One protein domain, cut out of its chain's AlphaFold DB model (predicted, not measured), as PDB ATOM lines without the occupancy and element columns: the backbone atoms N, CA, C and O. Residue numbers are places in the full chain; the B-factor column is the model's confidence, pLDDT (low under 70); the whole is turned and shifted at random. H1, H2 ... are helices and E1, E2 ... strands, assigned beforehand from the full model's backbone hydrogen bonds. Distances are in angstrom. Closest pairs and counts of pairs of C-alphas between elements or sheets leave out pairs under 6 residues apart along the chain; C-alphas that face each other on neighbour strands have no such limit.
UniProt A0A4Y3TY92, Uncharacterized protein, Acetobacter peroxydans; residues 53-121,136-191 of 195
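This is residues 53 to 121 and 136 to 191 of the 195 residues of an uncharacterized protein of Acetobacter peroxydans (UniProt A0A4Y3TY92). One long helix, H2, runs along one face of a four-stranded twisted sheet, in two layers, a helix on a sheet. H1 and H4 pack on the first part of H2, and H3 crosses it on the side away from the sheet. The printed part has 125 residues, with four named helices and four named strands that follow each other along the chain as E1 E2 H1 H2 E3 E4 H3 H4; the mixed sheet runs E1 E2 E3 E4, and the class is mixed, helices and strands. It is compact, radius of gyration of the C-alphas 15.0 A, spanning 42 by 30 by 24 A.

E1, residues 53 to 57, and E2, residues 62 to 67, form an antiparallel hairpin, with N 55 and O 64 2.8 A apart. H1, residues 69 to 76, touches residues 82 to 86 of H2, residues 82 to 104, about perpendicular at 86 degrees; the closest C-alphas, of Pro 69 and Arg 82, are 5.4 A apart. E3, residues 110 to 117, is parallel to E2, with N 65 and O 114 2.9 A apart; E2, H1 H2, E3 make a strand-helix-strand unit, parallel neighbour strands joined through helices, with a right-handed crossover. H2 is on the sheet at a height of 8.3 A, along the strands. E4, residues 139 to 144, is antiparallel to E3, with N 113 and O 141 2.8 A apart. H3, residues 158 to 170, touches H2 at Leu 168 and Ala 95, closest C-alphas 5.2 A apart, and only grazes the sheet. H4, residues 180 to 191, touches H2 at Leu 186 and Tyr 83, closest C-alphas 6.4 A apart. Every O i to N i+4 pair is within hydrogen-bond range in H2, against 2 of 4 in H1, 7 of 9 in H3 and 6 of 8 in H4.

E1 begins at C-alpha 53, (102.935, 69.004, 54.061). H2 is 32.8 A long, E3 22.6 A, H3 19.2 A. H4, 17.0 A, ends at C-alpha 191, (86.930, 48.099, 68.281).

Residues 122 to 135 are not printed, a gap of 17.6 A between C-alphas 121 and 136. The link E4 to H3 is long. Residues 71 to 80, 120 to 121, 136, 153 to 159 and 188 to 191 have pLDDT under 70.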
ATOM      1  N   VAL A  53     102.575  67.999  55.069       80.00
ATOM      2  CA  VAL A  53     102.935  69.004  54.061       80.00
ATOM      3  C   VAL A  53     101.746  69.931  53.877       80.00
ATOM      4  O   VAL A  53     100.661  69.493  53.496       80.00
ATOM      5  N   LEU A  54     101.942  71.216  54.153       82.75
ATOM      6  CA  LEU A  54     100.898  72.228  54.052       82.75
ATOM      7  C   LEU A  54     101.113  73.071  52.794       82.75
ATOM      8  O   LEU A  54     102.225  73.501  52.502       82.75
ATOM      9  N   THR A  55     100.051  73.309  52.036       84.62
ATOM     10  CA  THR A  55     100.068  74.159  50.842       84.62
ATOM     11  C   THR A  55      98.898  75.119  50.911       84.62
ATOM     12  O   THR A  55      97.741  74.707  50.811       84.62
ATOM     13  N   ASP A  56      99.187  76.401  51.090       84.50
ATOM     14  CA  ASP A  56      98.168  77.432  51.165       84.50
ATOM     15  C   ASP A  56      97.918  78.129  49.825       84.50
ATOM     16  O   ASP A  56      98.818  78.349  49.015       84.50
ATOM     17  N   ASN A  57      96.664  78.515  49.606       86.19
ATOM     18  CA  ASN A  57      96.270  79.439  48.558       86.19
ATOM     19  C   ASN A  57      95.433  80.553  49.184       86.19
ATOM     20  O   ASN A  57      94.211  80.468  49.342       86.19
ATOM     21  N   VAL A  58      96.139  81.624  49.530       83.69
ATOM     22  CA  VAL A  58      95.592  82.808  50.194       83.69
ATOM     23  C   VAL A  58      94.522  83.502  49.339       83.69
ATOM     24  O   VAL A  58      93.525  84.002  49.866       83.69
ATOM     25  N   GLN A  59      94.678  83.496  48.010       84.19
ATOM     26  CA  GLN A  59      93.758  84.179  47.094       84.19
ATOM     27  C   GLN A  59      92.368  83.540  47.108       84.19
ATOM     28  O   GLN A  59      91.356  84.246  47.144       84.19
ATOM     29  N   THR A  60      92.323  82.208  47.096       85.12
ATOM     30  CA  THR A  60      91.072  81.443  47.120       85.12
ATOM     31  C   THR A  60      90.580  81.150  48.535       85.12
ATOM     32  O   THR A  60      89.451  80.693  48.684       85.12
ATOM     33  N   GLY A  61      91.389  81.425  49.564       87.06
ATOM     34  CA  GLY A  61      91.065  81.089  50.949       87.06
ATOM     35  C   GLY A  61      90.997  79.587  51.149       87.06
ATOM     36  O   GLY A  61      90.007  79.071  51.671       87.06
ATOM     37  N   SER A  62      92.026  78.884  50.674       89.25
ATOM     38  CA  SER A  62      92.106  77.435  50.798       89.25
ATOM     39  C   SER A  62      93.436  76.958  51.361       89.25
ATOM     40  O   SER A  62      94.482  77.566  51.136       89.25
ATOM     41  N   LEU A  63      93.372  75.848  52.088       89.38
ATOM     42  CA  LEU A  63      94.515  75.133  52.632       89.38
ATOM     43  C   LEU A  63      94.441  73.670  52.202       89.38
ATOM     44  O   LEU A  63      93.460  72.986  52.494       89.38
ATOM     45  N   SER A  64      95.494  73.186  51.554       88.38
ATOM     46  CA  SER A  64      95.691  71.769  51.280       88.38
ATOM     47  C   SER A  64      96.700  71.174  52.259       88.38
ATOM     48  O   SER A  64      97.744  71.772  52.517       88.38
ATOM     49  N   ILE A  65      96.383  70.009  52.819       86.81
ATOM     50  CA  ILE A  65      97.200  69.312  53.817       86.81
ATOM     51  C   ILE A  65      97.455  67.892  53.325       86.81
ATOM     52  O   ILE A  65      96.518  67.115  53.186       86.81
ATOM     53  N   GLN A  66      98.707  67.514  53.112       84.81
ATOM     54  CA  GLN A  66      99.074  66.116  52.903       84.81
ATOM     55  C   GLN A  66      99.577  65.544  54.221       84.81
ATOM     56  O   GLN A  66     100.463  66.124  54.840       84.81
ATOM     57  N   ALA A  67      99.013  64.424  54.652       83.19
ATOM     58  CA  ALA A  67      99.384  63.756  55.890       83.19
ATOM     59  C   ALA A  67      99.875  62.340  55.607       83.19
ATOM     60  O   ALA A  67      99.177  61.567  54.943       83.19
ATOM     61  N   ASP A  68     101.028  61.983  56.175       78.81
ATOM     62  CA  ASP A  68     101.518  60.606  56.225       78.81
ATOM     63  C   ASP A  68     101.372  60.044  57.654       78.81
ATOM     64  O   ASP A  68     102.206  60.304  58.527       78.81
ATOM     65  N   PRO A  69     100.324  59.240  57.928       73.81
ATOM     66  CA  PRO A  69     100.118  58.642  59.243       73.81
ATOM     67  C   PRO A  69     101.265  57.731  59.698       73.81
ATOM     68  O   PRO A  69     101.410  57.513  60.902       73.81
ATOM     69  N   ALA A  70     102.052  57.161  58.778       72.25
ATOM     70  CA  ALA A  70     103.180  56.306  59.133       72.25
ATOM     71  C   ALA A  70     104.329  57.131  59.728       72.25
ATOM     72  O   ALA A  70     104.873  56.744  60.764       72.25
ATOM     73  N   ALA A  71     104.631  58.294  59.142       68.56
ATOM     74  CA  ALA A  71     105.605  59.239  59.686       68.56
ATOM     75  C   ALA A  71     105.202  59.738  61.088       68.56
ATOM     76  O   ALA A  71     106.030  59.769  61.997       68.56
ATOM     77  N   ILE A  72     103.910  60.021  61.298       65.56
ATOM     78  CA  ILE A  72     103.370  60.520  62.578       65.56
ATOM     79  C   ILE A  72     103.449  59.457  63.694       65.56
ATOM     80  O   ILE A  72     103.743  59.764  64.853       65.56
ATOM     81  N   GLN A  73     103.213  58.178  63.368       62.31
ATOM     82  CA  GLN A  73     103.217  57.091  64.357       62.31
ATOM     83  C   GLN A  73     104.602  56.835  64.963       62.31
ATOM     84  O   GLN A  73     104.698  56.547  66.158       62.31
ATOM     85  N   VAL A  74     105.667  56.946  64.162       58.84
ATOM     86  CA  VAL A  74     107.052  56.715  64.614       58.84
ATOM     87  C   VAL A  74     107.426  57.652  65.769       58.84
ATOM     88  O   VAL A  74     108.219  57.278  66.631       58.84
ATOM     89  N   MET A  75     106.804  58.829  65.843       58.31
ATOM     90  CA  MET A  75     107.095  59.841  66.856       58.31
ATOM     91  C   MET A  75     106.280  59.693  68.148       58.31
ATOM     92  O   MET A  75     106.742  60.102  69.210       58.31
ATOM     93  N   SER A  76     105.078  59.108  68.085       57.19
ATOM     94  CA  SER A  76     104.101  59.179  69.188       57.19
ATOM     95  C   SER A  76     104.023  57.940  70.090       57.19
ATOM     96  O   SER A  76     103.235  57.918  71.037       57.19
ATOM     97  N   GLY A  77     104.832  56.908  69.841       52.53
ATOM     98  CA  GLY A  77     104.810  55.673  70.631       52.53
ATOM     99  C   GLY A  77     103.592  54.775  70.342       52.53
ATOM    100  O   GLY A  77     102.556  55.202  69.833       52.53
ATOM    101  N   ALA A  78     103.743  53.483  70.634       53.97
ATOM    102  CA  ALA A  78     103.030  52.373  69.991       53.97
ATOM    103  C   ALA A  78     101.510  52.232  70.252       53.97
ATOM    104  O   ALA A  78     100.900  51.320  69.700       53.97
ATOM    105  N   GLU A  79     100.868  53.100  71.037       51.19
ATOM    106  CA  GLU A  79      99.518  52.817  71.567       51.19
ATOM    107  C   GLU A  79      98.382  53.652  70.959       51.19
ATOM    108  O   GLU A  79      97.209  53.454  71.275       51.19
ATOM    109  N   SER A  80      98.687  54.586  70.059       59.88
ATOM    110  CA  SER A  80      97.681  55.503  69.523       59.88
ATOM    111  C   SER A  80      97.305  55.196  68.068       59.88
ATOM    112  O   SER A  80      98.133  54.811  67.241       59.88
ATOM    113  N   ASN A  81      96.015  55.337  67.730       73.81
ATOM    114  CA  ASN A  81      95.560  55.185  66.347       73.81
ATOM    115  C   ASN A  81      96.170  56.303  65.498       73.81
ATOM    116  O   ASN A  81      95.723  57.444  65.575       73.81
ATOM    117  N   ARG A  82      97.150  55.961  64.661       79.00
ATOM    118  CA  ARG A  82      97.856  56.915  63.799       79.00
ATOM    119  C   ARG A  82      96.940  57.746  62.896       79.00
ATOM    120  O   ARG A  82      97.247  58.896  62.634       79.00
ATOM    121  N   TYR A  83      95.790  57.216  62.466       83.88
ATOM    122  CA  TYR A  83      94.813  57.989  61.691       83.88
ATOM    123  C   TYR A  83      94.054  58.980  62.581       83.88
ATOM    124  O   TYR A  83      93.677  60.051  62.115       83.88
ATOM    125  N   ARG A  84      93.847  58.662  63.869       83.75
ATOM    126  CA  ARG A  84      93.332  59.633  64.853       83.75
ATOM    127  C   ARG A  84      94.369  60.705  65.173       83.75
ATOM    128  O   ARG A  84      93.968  61.842  65.381       83.75
ATOM    129  N   LEU A  85      95.655  60.356  65.224       81.19
ATOM    130  CA  LEU A  85      96.735  61.333  65.400       81.19
ATOM    131  C   LEU A  85      96.826  62.257  64.194       81.19
ATOM    132  O   LEU A  85      96.649  63.454  64.362       81.19
ATOM    133  N   ALA A  86      96.915  61.692  62.989       83.69
ATOM    134  CA  ALA A  86      96.888  62.459  61.752       83.69
ATOM    135  C   ALA A  86      95.673  63.394  61.687       83.69
ATOM    136  O   ALA A  86      95.818  64.562  61.357       83.69
ATOM    137  N   LEU A  87      94.477  62.928  62.070       87.69
ATOM    138  CA  LEU A  87      93.293  63.788  62.113       87.69
ATOM    139  C   LEU A  87      93.427  64.939  63.124       87.69
ATOM    140  O   LEU A  87      93.010  66.053  62.821       87.69
ATOM    141  N   LYS A  88      93.991  64.693  64.312       85.62
ATOM    142  CA  LYS A  88      94.249  65.747  65.307       85.62
ATOM    143  C   LYS A  88      95.249  66.776  64.786       85.62
ATOM    144  O   LYS A  88      94.992  67.968  64.917       85.62
ATOM    145  N   ASP A  89      96.335  66.314  64.177       83.62
ATOM    146  CA  ASP A  89      97.373  67.170  63.606       83.62
ATOM    147  C   ASP A  89      96.817  68.015  62.455       83.62
ATOM    148  O   ASP A  89      97.010  69.228  62.428       83.62
ATOM    149  N   ILE A  90      96.018  67.409  61.569       87.88
ATOM    150  CA  ILE A  90      95.305  68.106  60.491       87.88
ATOM    151  C   ILE A  90      94.387  69.196  61.051       87.88
ATOM    152  O   ILE A  90      94.412  70.325  60.566       87.88
ATOM    153  N   LEU A  91      93.576  68.885  62.069       89.81
ATOM    154  CA  LEU A  91      92.664  69.858  62.677       89.81
ATOM    155  C   LEU A  91      93.423  70.998  63.373       89.81
ATOM    156  O   LEU A  91      93.034  72.158  63.250       89.81
ATOM    157  N   SER A  92      94.522  70.683  64.061       86.81
ATOM    158  CA  SER A  92      95.392  71.671  64.708       86.81
ATOM    159  C   SER A  92      96.047  72.609  63.688       86.81
ATOM    160  O   SER A  92      96.021  73.831  63.855       86.81
ATOM    161  N   ALA A  93      96.584  72.056  62.598       85.50
ATOM    162  CA  ALA A  93      97.169  72.831  61.509       85.50
ATOM    163  C   ALA A  93      96.112  73.707  60.816       85.50
ATOM    164  O   ALA A  93      96.351  74.888  60.562       85.50
ATOM    165  N   ALA A  94      94.914  73.165  60.579       89.56
ATOM    166  CA  ALA A  94      93.794  73.895  59.997       89.56
ATOM    167  C   ALA A  94      93.349  75.078  60.872       89.56
ATOM    168  O   ALA A  94      93.179  76.185  60.363       89.56
ATOM    169  N   ALA A  95      93.216  74.874  62.186       89.62
ATOM    170  CA  ALA A  95      92.873  75.935  63.131       89.62
ATOM    171  C   ALA A  95      93.968  77.011  63.212       89.62
ATOM    172  O   ALA A  95      93.670  78.206  63.249       89.62
ATOM    173  N   THR A  96      95.237  76.595  63.180       87.19
ATOM    174  CA  THR A  96      96.376  77.520  63.176       87.19
ATOM    175  C   THR A  96      96.395  78.372  61.911       87.19
ATOM    176  O   THR A  96      96.526  79.592  61.982       87.19
ATOM    177  N   TYR A  97      96.196  77.759  60.743       87.88
ATOM    178  CA  TYR A  97      96.104  78.506  59.494       87.88
ATOM    179  C   TYR A  97      94.881  79.425  59.464       87.88
ATOM    180  O   TYR A  97      94.994  80.559  59.016       87.88
ATOM    181  N   ALA A  98      93.731  78.986  59.981       89.88
ATOM    182  CA  ALA A  98      92.536  79.818  60.086       89.88
ATOM    183  C   ALA A  98      92.785  81.084  60.915       89.88
ATOM    184  O   ALA A  98      92.368  82.168  60.507       89.88
ATOM    185  N   TYR A  99      93.505  80.966  62.037       89.06
ATOM    186  CA  TYR A  99      93.931  82.118  62.834       89.06
ATOM    187  C   TYR A  99      94.740  83.111  61.987       89.06
ATOM    188  O   TYR A  99      94.381  84.285  61.902       89.06
ATOM    189  N   LEU A 100      95.779  82.630  61.298       87.50
ATOM    190  CA  LEU A 100      96.642  83.471  60.461       87.50
ATOM    191  C   LEU A 100      95.871  84.098  59.288       87.50
ATOM    192  O   LEU A 100      96.004  85.290  59.015       87.50
ATOM    193  N   TYR A 101      95.035  83.307  58.617       88.50
ATOM    194  CA  TYR A 101      94.269  83.720  57.448       88.50
ATOM    195  C   TYR A 101      93.243  84.802  57.796       88.50
ATOM    196  O   TYR A 101      93.236  85.867  57.181       88.50
ATOM    197  N   PHE A 102      92.407  84.583  58.814       90.38
ATOM    198  CA  PHE A 102      91.393  85.564  59.207       90.38
ATOM    199  C   PHE A 102      91.981  86.803  59.887       90.38
ATOM    200  O   PHE A 102      91.360  87.866  59.837       90.38
ATOM    201  N   GLY A 103      93.166  86.686  60.497       87.81
ATOM    202  CA  GLY A 103      93.916  87.832  61.004       87.81
ATOM    203  C   GLY A 103      94.371  88.768  59.884       87.81
ATOM    204  O   GLY A 103      94.245  89.985  60.004       87.81
ATOM    205  N   GLN A 104      94.852  88.211  58.769       85.56
ATOM    206  CA  GLN A 104      95.347  88.995  57.629       85.56
ATOM    207  C   GLN A 104      94.251  89.405  56.637       85.56
ATOM    208  O   GLN A 104      94.414  90.384  55.908       85.56
ATOM    209  N   HIS A 105      93.121  88.697  56.635       88.88
ATOM    210  CA  HIS A 105      92.005  88.930  55.722       88.88
ATOM    211  C   HIS A 105      90.685  89.141  56.479       88.88
ATOM    212  O   HIS A 105      89.836  88.245  56.523       88.88
ATOM    213  N   PRO A 106      90.473  90.329  57.079       85.38
ATOM    214  CA  PRO A 106      89.287  90.607  57.891       85.38
ATOM    215  C   PRO A 106      87.975  90.619  57.089       85.38
ATOM    216  O   PRO A 106      86.898  90.544  57.681       85.38
ATOM    217  N   ASP A 107      88.051  90.720  55.761       88.06
ATOM    218  CA  ASP A 107      86.928  90.657  54.822       88.06
ATOM    219  C   ASP A 107      86.478  89.220  54.499       88.06
ATOM    220  O   ASP A 107      85.371  89.019  53.994       88.06
ATOM    221  N   LYS A 108      87.308  88.211  54.788       90.06
ATOM    222  CA  LYS A 108      87.033  86.812  54.442       90.06
ATOM    223  C   LYS A 108      86.218  86.137  55.530       90.06
ATOM    224  O   LYS A 108      86.560  86.193  56.703       90.06
ATOM    225  N   MET A 109      85.148  85.455  55.127       91.19
ATOM    226  CA  MET A 109      84.207  84.815  56.057       91.19
ATOM    227  C   MET A 109      84.405  83.306  56.185       91.19
ATOM    228  O   MET A 109      83.868  82.701  57.108       91.19
ATOM    229  N   THR A 110      85.141  82.697  55.262       92.88
ATOM    230  CA  THR A 110      85.259  81.243  55.143       92.88
ATOM    231  C   THR A 110      86.665  80.861  54.708       92.88
ATOM    232  O   THR A 110      87.291  81.573  53.922       92.88
ATOM    233  N   LEU A 111      87.116  79.710  55.186       92.62
ATOM    234  CA  LEU A 111      88.345  79.041  54.788       92.62
ATOM    235  C   LEU A 111      88.008  77.590  54.445       92.62
ATOM    236  O   LEU A 111      87.427  76.879  55.264       92.62
ATOM    237  N   VAL A 112      88.398  77.140  53.256       93.56
ATOM    238  CA  VAL A 112      88.229  75.742  52.844       93.56
ATOM    239  C   VAL A 112      89.513  74.975  53.120       93.56
ATOM    240  O   VAL A 112      90.588  75.368  52.678       93.56
ATOM    241  N   VAL A 113      89.409  73.852  53.821       92.56
ATOM    242  CA  VAL A 113      90.547  72.980  54.110       92.56
ATOM    243  C   VAL A 113      90.302  71.613  53.495       92.56
ATOM    244  O   VAL A 113      89.297  70.958  53.776       92.56
ATOM    245  N   THR A 114      91.237  71.165  52.669       90.94
ATOM    246  CA  THR A 114      91.262  69.821  52.090       90.94
ATOM    247  C   THR A 114      92.465  69.076  52.632       90.94
ATOM    248  O   THR A 114      93.567  69.613  52.613       90.94
ATOM    249  N   ALA A 115      92.277  67.845  53.103       89.25
ATOM    250  CA  ALA A 115      93.388  67.004  53.520       89.25
ATOM    251  C   ALA A 115      93.423  65.684  52.748       89.25
ATOM    252  O   ALA A 115      92.428  64.957  52.687       89.25
ATOM    253  N   ASP A 116      94.595  65.365  52.219       87.81
ATOM    254  CA  ASP A 116      94.950  64.086  51.629       87.81
ATOM    255  C   ASP A 116      95.700  63.262  52.670       87.81
ATOM    256  O   ASP A 116      96.785  63.625  53.118       87.81
ATOM    257  N   VAL A 117      95.110  62.145  53.089       83.62
ATOM    258  CA  VAL A 117      95.710  61.249  54.083       83.62
ATOM    259  C   VAL A 117      96.217  60.014  53.361       83.62
ATOM    260  O   VAL A 117      95.426  59.292  52.746       83.62
ATOM    261  N   GLN A 118      97.518  59.743  53.455       79.88
ATOM    262  CA  GLN A 118      98.093  58.556  52.843       79.88
ATOM    263  C   GLN A 118      97.518  57.293  53.493       79.88
ATOM    264  O   GLN A 118      97.499  57.128  54.716       79.88
ATOM    265  N   ARG A 119      97.003  56.392  52.654       73.38
ATOM    266  CA  ARG A 119      96.524  55.075  53.076       73.38
ATOM    267  C   ARG A 119      97.695  54.101  53.070       73.38
ATOM    268  O   ARG A 119      98.433  54.030  52.091       73.38
ATOM    269  N   ASP A 120      97.809  53.292  54.114       63.25
ATOM    270  CA  ASP A 120      98.772  52.191  54.144       63.25
ATOM    271  C   ASP A 120      98.711  51.311  52.899       63.25
ATOM    272  O   ASP A 120      97.638  50.863  52.489       63.25
ATOM    273  N   GLY A 121      99.886  51.041  52.325       52.00
ATOM    274  CA  GLY A 121     100.029  50.231  51.119       52.00
ATOM    275  C   GLY A 121      99.695  50.966  49.817       52.00
ATOM    276  O   GLY A 121      99.828  50.368  48.753       52.00
ATOM    277  N   GLY A 136      89.543  61.918  45.154       62.91
ATOM    278  CA  GLY A 136      89.229  63.093  45.971       62.91
ATOM    279  C   GLY A 136      89.938  63.128  47.325       62.91
ATOM    280  O   GLY A 136      90.468  62.108  47.770       62.91
ATOM    281  N   PRO A 137      89.920  64.294  47.994       79.12
ATOM    282  CA  PRO A 137      90.573  64.469  49.279       79.12
ATOM    283  C   PRO A 137      89.996  63.527  50.336       79.12
ATOM    284  O   PRO A 137      88.788  63.281  50.407       79.12
ATOM    285  N   ALA A 138      90.868  63.002  51.194       86.69
ATOM    286  CA  ALA A 138      90.468  62.118  52.287       86.69
ATOM    287  C   ALA A 138      89.566  62.829  53.312       86.69
ATOM    288  O   ALA A 138      88.730  62.190  53.961       86.69
ATOM    289  N   LEU A 139      89.739  64.144  53.440       90.44
ATOM    290  CA  LEU A 139      89.039  65.032  54.355       90.44
ATOM    291  C   LEU A 139      88.752  66.365  53.656       90.44
ATOM    292  O   LEU A 139      89.613  66.922  52.980       90.44
ATOM    293  N   THR A 140      87.569  66.929  53.851       92.25
ATOM    294  CA  THR A 140      87.277  68.316  53.471       92.25
ATOM    295  C   THR A 140      86.435  68.962  54.550       92.25
ATOM    296  O   THR A 140      85.457  68.375  55.013       92.25
ATOM    297  N   MET A 141      86.809  70.169  54.950       94.12
ATOM    298  CA  MET A 141      86.074  70.956  55.927       94.12
ATOM    299  C   MET A 141      86.069  72.425  55.540       94.12
ATOM    300  O   MET A 141      86.976  72.915  54.870       94.12
ATOM    301  N   GLU A 142      85.046  73.124  56.002       93.62
ATOM    302  CA  GLU A 142      84.942  74.568  55.889       93.62
ATOM    303  C   GLU A 142      84.991  75.157  57.297       93.62
ATOM    304  O   GLU A 142      84.239  74.741  58.180       93.62
ATOM    305  N   ILE A 143      85.898  76.105  57.506       92.00
ATOM    306  CA  ILE A 143      86.038  76.840  58.756       92.00
ATOM    307  C   ILE A 143      85.422  78.217  58.533       92.00
ATOM    308  O   ILE A 143      85.896  78.999  57.707       92.00
ATOM    309  N   ALA A 144      84.347  78.506  59.261       91.94
ATOM    310  CA  ALA A 144      83.744  79.830  59.266       91.94
ATOM    311  C   ALA A 144      84.588  80.789  60.110       91.94
ATOM    312  O   ALA A 144      85.190  80.389  61.109       91.94
ATOM    313  N   ARG A 145      84.596  82.069  59.730       89.56
ATOM    314  CA  ARG A 145      85.248  83.111  60.515       89.56
ATOM    315  C   ARG A 145      84.628  83.146  61.916       89.56
ATOM    316  O   ARG A 145      83.413  83.336  62.033       89.56
ATOM    317  N   PRO A 146      85.440  83.019  62.972       87.06
ATOM    318  CA  PRO A 146      84.944  83.147  64.328       87.06
ATOM    319  C   PRO A 146      84.372  84.540  64.594       87.06
ATOM    320  O   PRO A 146      84.826  85.541  64.040       87.06
ATOM    321  N   SER A 147      83.378  84.619  65.476       86.75
ATOM    322  CA  SER A 147      82.735  85.888  65.845       86.75
ATOM    323  C   SER A 147      83.597  86.776  66.748       86.75
ATOM    324  O   SER A 147      83.303  87.963  66.904       86.75
ATOM    325  N   PHE A 148      84.644  86.218  67.355       86.31
ATOM    326  CA  PHE A 148      85.586  86.950  68.192       86.31
ATOM    327  C   PHE A 148      86.657  87.663  67.346       86.31
ATOM    328  O   PHE A 148      86.959  87.233  66.232       86.31
ATOM    329  N   PRO A 149      87.248  88.762  67.850       82.69
ATOM    330  CA  PRO A 149      88.320  89.456  67.146       82.69
ATOM    331  C   PRO A 149      89.568  88.571  67.033       82.69
ATOM    332  O   PRO A 149      89.971  87.932  68.003       82.69
ATOM    333  N   ILE A 150      90.190  88.571  65.852       83.31
ATOM    334  CA  ILE A 150      91.444  87.865  65.564       83.31
ATOM    335  C   ILE A 150      92.506  88.914  65.253       83.31
ATOM    336  O   ILE A 150      92.263  89.821  64.454       83.31
ATOM    337  N   SER A 151      93.662  88.808  65.904       78.81
ATOM    338  CA  SER A 151      94.793  89.698  65.657       78.81
ATOM    339  C   SER A 151      95.412  89.430  64.286       78.81
ATOM    340  O   SER A 151      95.489  88.288  63.843       78.81
ATOM    341  N   ALA A 152      95.928  90.475  63.638       76.81
ATOM    342  CA  ALA A 152      96.660  90.367  62.373       76.81
ATOM    343  C   ALA A 152      98.114  89.879  62.555       76.81
ATOM    344  O   ALA A 152      98.986  90.189  61.742       76.81
ATOM    345  N   ASP A 153      98.388  89.151  63.637       69.94
ATOM    346  CA  ASP A 153      99.735  88.717  63.980       69.94
ATOM    347  C   ASP A 153     100.193  87.621  63.017       69.94
ATOM    348  O   ASP A 153      99.496  86.641  62.761       69.94
ATOM    349  N   SER A 154     101.396  87.788  62.475       63.56
ATOM    350  CA  SER A 154     102.020  86.823  61.566       63.56
ATOM    351  C   SER A 154     102.741  85.689  62.297       63.56
ATOM    352  O   SER A 154     103.206  84.749  61.654       63.56
ATOM    353  N   GLN A 155     102.848  85.771  63.627       62.84
ATOM    354  CA  GLN A 155     103.434  84.736  64.469       62.84
ATOM    355  C   GLN A 155     102.511  84.418  65.645       62.84
ATOM    356  O   GLN A 155     102.200  85.316  66.428       62.84
ATOM    357  N   PRO A 156     102.084  83.155  65.789       60.50
ATOM    358  CA  PRO A 156     101.298  82.751  66.932       60.50
ATOM    359  C   PRO A 156     102.166  82.715  68.209       60.50
ATOM    360  O   PRO A 156     103.106  81.931  68.307       60.50
ATOM    361  N   ASP A 157     101.858  83.570  69.190       64.88
ATOM    362  CA  ASP A 157     102.421  83.558  70.549       64.88
ATOM    363  C   ASP A 157     101.531  82.777  71.551       64.88
ATOM    364  O   ASP A 157     100.534  82.154  71.182       64.88
ATOM    365  N   ALA A 158     101.845  82.805  72.851       56.50
ATOM    366  CA  ALA A 158     101.036  82.116  73.866       56.50
ATOM    367  C   ALA A 158      99.564  82.597  73.938       56.50
ATOM    368  O   ALA A 158      98.691  81.823  74.327       56.50
ATOM    369  N   TYR A 159      99.272  83.845  73.550       54.84
ATOM    370  CA  TYR A 159      97.913  84.398  73.494       54.84
ATOM    371  C   TYR A 159      97.159  83.907  72.248       54.84
ATOM    372  O   TYR A 159      95.975  83.560  72.309       54.84
ATOM    373  N   SER A 160      97.861  83.764  71.125       70.38
ATOM    374  CA  SER A 160      97.301  83.147  69.923       70.38
ATOM    375  C   SER A 160      96.903  81.679  70.141       70.38
ATOM    376  O   SER A 160      95.909  81.240  69.575       70.38
ATOM    377  N   ALA A 161      97.594  80.937  71.019       75.88
ATOM    378  CA  ALA A 161      97.293  79.529  71.289       75.88
ATOM    379  C   ALA A 161      95.887  79.331  71.879       75.88
ATOM    380  O   ALA A 161      95.184  78.389  71.510       75.88
ATOM    381  N   GLN A 162      95.438  80.249  72.743       82.00
ATOM    382  CA  GLN A 162      94.067  80.240  73.260       82.00
ATOM    383  C   GLN A 162      93.052  80.473  72.134       82.00
ATOM    384  O   GLN A 162      92.037  79.784  72.054       82.00
ATOM    385  N   THR A 163      93.346  81.421  71.242       83.50
ATOM    386  CA  THR A 163      92.473  81.759  70.112       83.50
ATOM    387  C   THR A 163      92.406  80.609  69.106       83.50
ATOM    388  O   THR A 163      91.319  80.237  68.676       83.50
ATOM    389  N   ILE A 164      93.540  79.983  68.790       84.31
ATOM    390  CA  ILE A 164      93.632  78.787  67.942       84.31
ATOM    391  C   ILE A 164      92.833  77.630  68.554       84.31
ATOM    392  O   ILE A 164      92.077  76.976  67.841       84.31
ATOM    393  N   GLY A 165      92.929  77.418  69.872       83.88
ATOM    394  CA  GLY A 165      92.109  76.433  70.584       83.88
ATOM    395  C   GLY A 165      90.609  76.712  70.458       83.88
ATOM    396  O   GLY A 165      89.837  75.810  70.156       83.88
ATOM    397  N   MET A 166      90.197  77.976  70.579       88.06
ATOM    398  CA  MET A 166      88.801  78.370  70.362       88.06
ATOM    399  C   MET A 166      88.335  78.157  68.917       88.06
ATOM    400  O   MET A 166      87.179  77.796  68.707       88.06
ATOM    401  N   ILE A 167      89.200  78.376  67.919       87.00
ATOM    402  CA  ILE A 167      88.889  78.056  66.516       87.00
ATOM    403  C   ILE A 167      88.703  76.550  66.358       87.00
ATOM    404  O   ILE A 167      87.712  76.126  65.773       87.00
ATOM    405  N   LEU A 168      89.631  75.758  66.899       89.25
ATOM    406  CA  LEU A 168      89.586  74.300  66.861       89.25
ATOM    407  C   LEU A 168      88.279  73.758  67.462       89.25
ATOM    408  O   LEU A 168      87.642  72.905  66.848       89.25
ATOM    409  N   ASP A 169      87.843  74.301  68.600       87.69
ATOM    410  CA  ASP A 169      86.579  73.934  69.255       87.69
ATOM    411  C   ASP A 169      85.334  74.320  68.435       87.69
ATOM    412  O   ASP A 169      84.279  73.699  68.574       87.69
ATOM    413  N   GLN A 170      85.436  75.336  67.572       87.62
ATOM    414  CA  GLN A 170      84.353  75.762  66.678       87.62
ATOM    415  C   GLN A 170      84.299  74.979  65.362       87.62
ATOM    416  O   GLN A 170      83.334  75.137  64.607       87.62
ATOM    417  N   ILE A 171      85.290  74.129  65.068       85.25
ATOM    418  CA  ILE A 171      85.245  73.271  63.884       85.25
ATOM    419  C   ILE A 171      84.117  72.253  64.064       85.25
ATOM    420  O   ILE A 171      84.191  71.317  64.860       85.25
ATOM    421  N   ASP A 172      83.062  72.419  63.273       83.06
ATOM    422  CA  ASP A 172      81.919  71.517  63.276       83.06
ATOM    423  C   ASP A 172      82.267  70.209  62.551       83.06
ATOM    424  O   ASP A 172      82.106  70.073  61.336       83.06
ATOM    425  N   ILE A 173      82.719  69.216  63.322       78.19
ATOM    426  CA  ILE A 173      83.091  67.884  62.822       78.19
ATOM    427  C   ILE A 173      81.926  67.210  62.072       78.19
ATOM    428  O   ILE A 173      82.159  66.383  61.189       78.19
ATOM    429  N   SER A 174      80.668  67.571  62.360       79.44
ATOM    430  CA  SER A 174      79.508  67.006  61.657       79.44
ATOM    431  C   SER A 174      79.409  67.459  60.195       79.44
ATOM    432  O   SER A 174      78.861  66.733  59.365       79.44
ATOM    433  N   LYS A 175      79.996  68.616  59.862       83.62
ATOM    434  CA  LYS A 175      80.069  69.166  58.499       83.62
ATOM    435  C   LYS A 175      81.324  68.740  57.745       83.62
ATOM    436  O   LYS A 175      81.469  69.048  56.565       83.62
ATOM    437  N   VAL A 176      82.223  68.013  58.404       87.00
ATOM    438  CA  VAL A 176      83.450  67.519  57.789       87.00
ATOM    439  C   VAL A 176      83.121  66.350  56.863       87.00
ATOM    440  O   VAL A 176      82.670  65.277  57.284       87.00
ATOM    441  N   SER A 177      83.389  66.538  55.574       89.69
ATOM    442  CA  SER A 177      83.366  65.450  54.609       89.69
ATOM    443  C   SER A 177      84.596  64.575  54.824       89.69
ATOM    444  O   SER A 177      85.721  65.060  54.899       89.69
ATOM    445  N   MET A 178      84.383  63.270  54.949       89.06
ATOM    446  CA  MET A 178      85.443  62.285  55.140       89.06
ATOM    447  C   MET A 178      85.234  61.152  54.157       89.06
ATOM    448  O   MET A 178      84.116  60.640  54.021       89.06
ATOM    449  N   ALA A 179      86.319  60.696  53.547       87.94
ATOM    450  CA  ALA A 179      86.277  59.530  52.691       87.94
ATOM    451  C   ALA A 179      85.815  58.286  53.489       87.94
ATOM    452  O   ALA A 179      86.199  58.107  54.654       87.94
ATOM    453  N   PRO A 180      85.000  57.388  52.894       84.81
ATOM    454  CA  PRO A 180      84.456  56.219  53.595       84.81
ATOM    455  C   PRO A 180      85.526  55.311  54.216       84.81
ATOM    456  O   PRO A 180      85.333  54.758  55.305       84.81
ATOM    457  N   TRP A 181      86.677  55.192  53.553       83.62
ATOM    458  CA  TRP A 181      87.813  54.411  54.033       83.62
ATOM    459  C   TRP A 181      88.418  55.002  55.313       83.62
ATOM    460  O   TRP A 181      88.722  54.253  56.240       83.62
ATOM    461  N   LEU A 182      88.528  56.333  55.402       84.25
ATOM    462  CA  LEU A 182      89.092  57.025  56.560       84.25
ATOM    463  C   LEU A 182      88.149  56.883  57.757       84.25
ATOM    464  O   LEU A 182      88.576  56.488  58.840       84.25
ATOM    465  N   ARG A 183      86.836  57.065  57.543       85.06
ATOM    466  CA  ARG A 183      85.815  56.794  58.575       85.06
ATOM    467  C   ARG A 183      85.904  55.358  59.099       85.06
ATOM    468  O   ARG A 183      85.772  55.126  60.299       85.06
ATOM    469  N   SER A 184      86.129  54.396  58.207       83.38
ATOM    470  CA  SER A 184      86.262  52.982  58.566       83.38
ATOM    471  C   SER A 184      87.550  52.706  59.344       83.38
ATOM    472  O   SER A 184      87.503  51.995  60.345       83.38
ATOM    473  N   ALA A 185      88.676  53.309  58.952       79.94
ATOM    474  CA  ALA A 185      89.954  53.198  59.659       79.94
ATOM    475  C   ALA A 185      89.878  53.771  61.088       79.94
ATOM    476  O   ALA A 185      90.365  53.155  62.037       79.94
ATOM    477  N   LEU A 186      89.181  54.898  61.267       81.94
ATOM    478  CA  LEU A 186      88.935  55.497  62.582       81.94
ATOM    479  C   LEU A 186      88.066  54.591  63.479       81.94
ATOM    480  O   LEU A 186      88.359  54.424  64.667       81.94
ATOM    481  N   LYS A 187      87.028  53.950  62.916       80.19
ATOM    482  CA  LYS A 187      86.130  53.031  63.646       80.19
ATOM    483  C   LYS A 187      86.783  51.692  63.990       80.19
ATOM    484  O   LYS A 187      86.697  51.250  65.133       80.19
ATOM    485  N   LYS A 188      87.444  51.048  63.021       65.25
ATOM    486  CA  LYS A 188      87.999  49.687  63.149       65.25
ATOM    487  C   LYS A 188      88.995  49.577  64.303       65.25
ATOM    488  O   LYS A 188      89.016  48.572  65.002       65.25
ATOM    489  N   GLN A 189      89.768  50.627  64.552       57.38
ATOM    490  CA  GLN A 189      90.750  50.636  65.634       57.38
ATOM    491  C   GLN A 189      90.140  50.914  67.016       57.38
ATOM    492  O   GLN A 189      90.714  50.504  68.015       57.38
ATOM    493  N   THR A 190      88.959  51.548  67.078       56.03
ATOM    494  CA  THR A 190      88.200  51.724  68.334       56.03
ATOM    495  C   THR A 190      87.672  50.378  68.848       56.03
ATOM    496  O   THR A 190      87.618  50.141  70.053       56.03
ATOM    497  N   ALA A 191      87.333  49.462  67.935       55.06
ATOM    498  CA  ALA A 191      86.930  48.099  68.281       55.06
ATOM    499  C   ALA A 191      88.106  47.229  68.772       55.06
ATOM    500  O   ALA A 191      87.903  46.362  69.612       55.06
TER     501      ALA A 191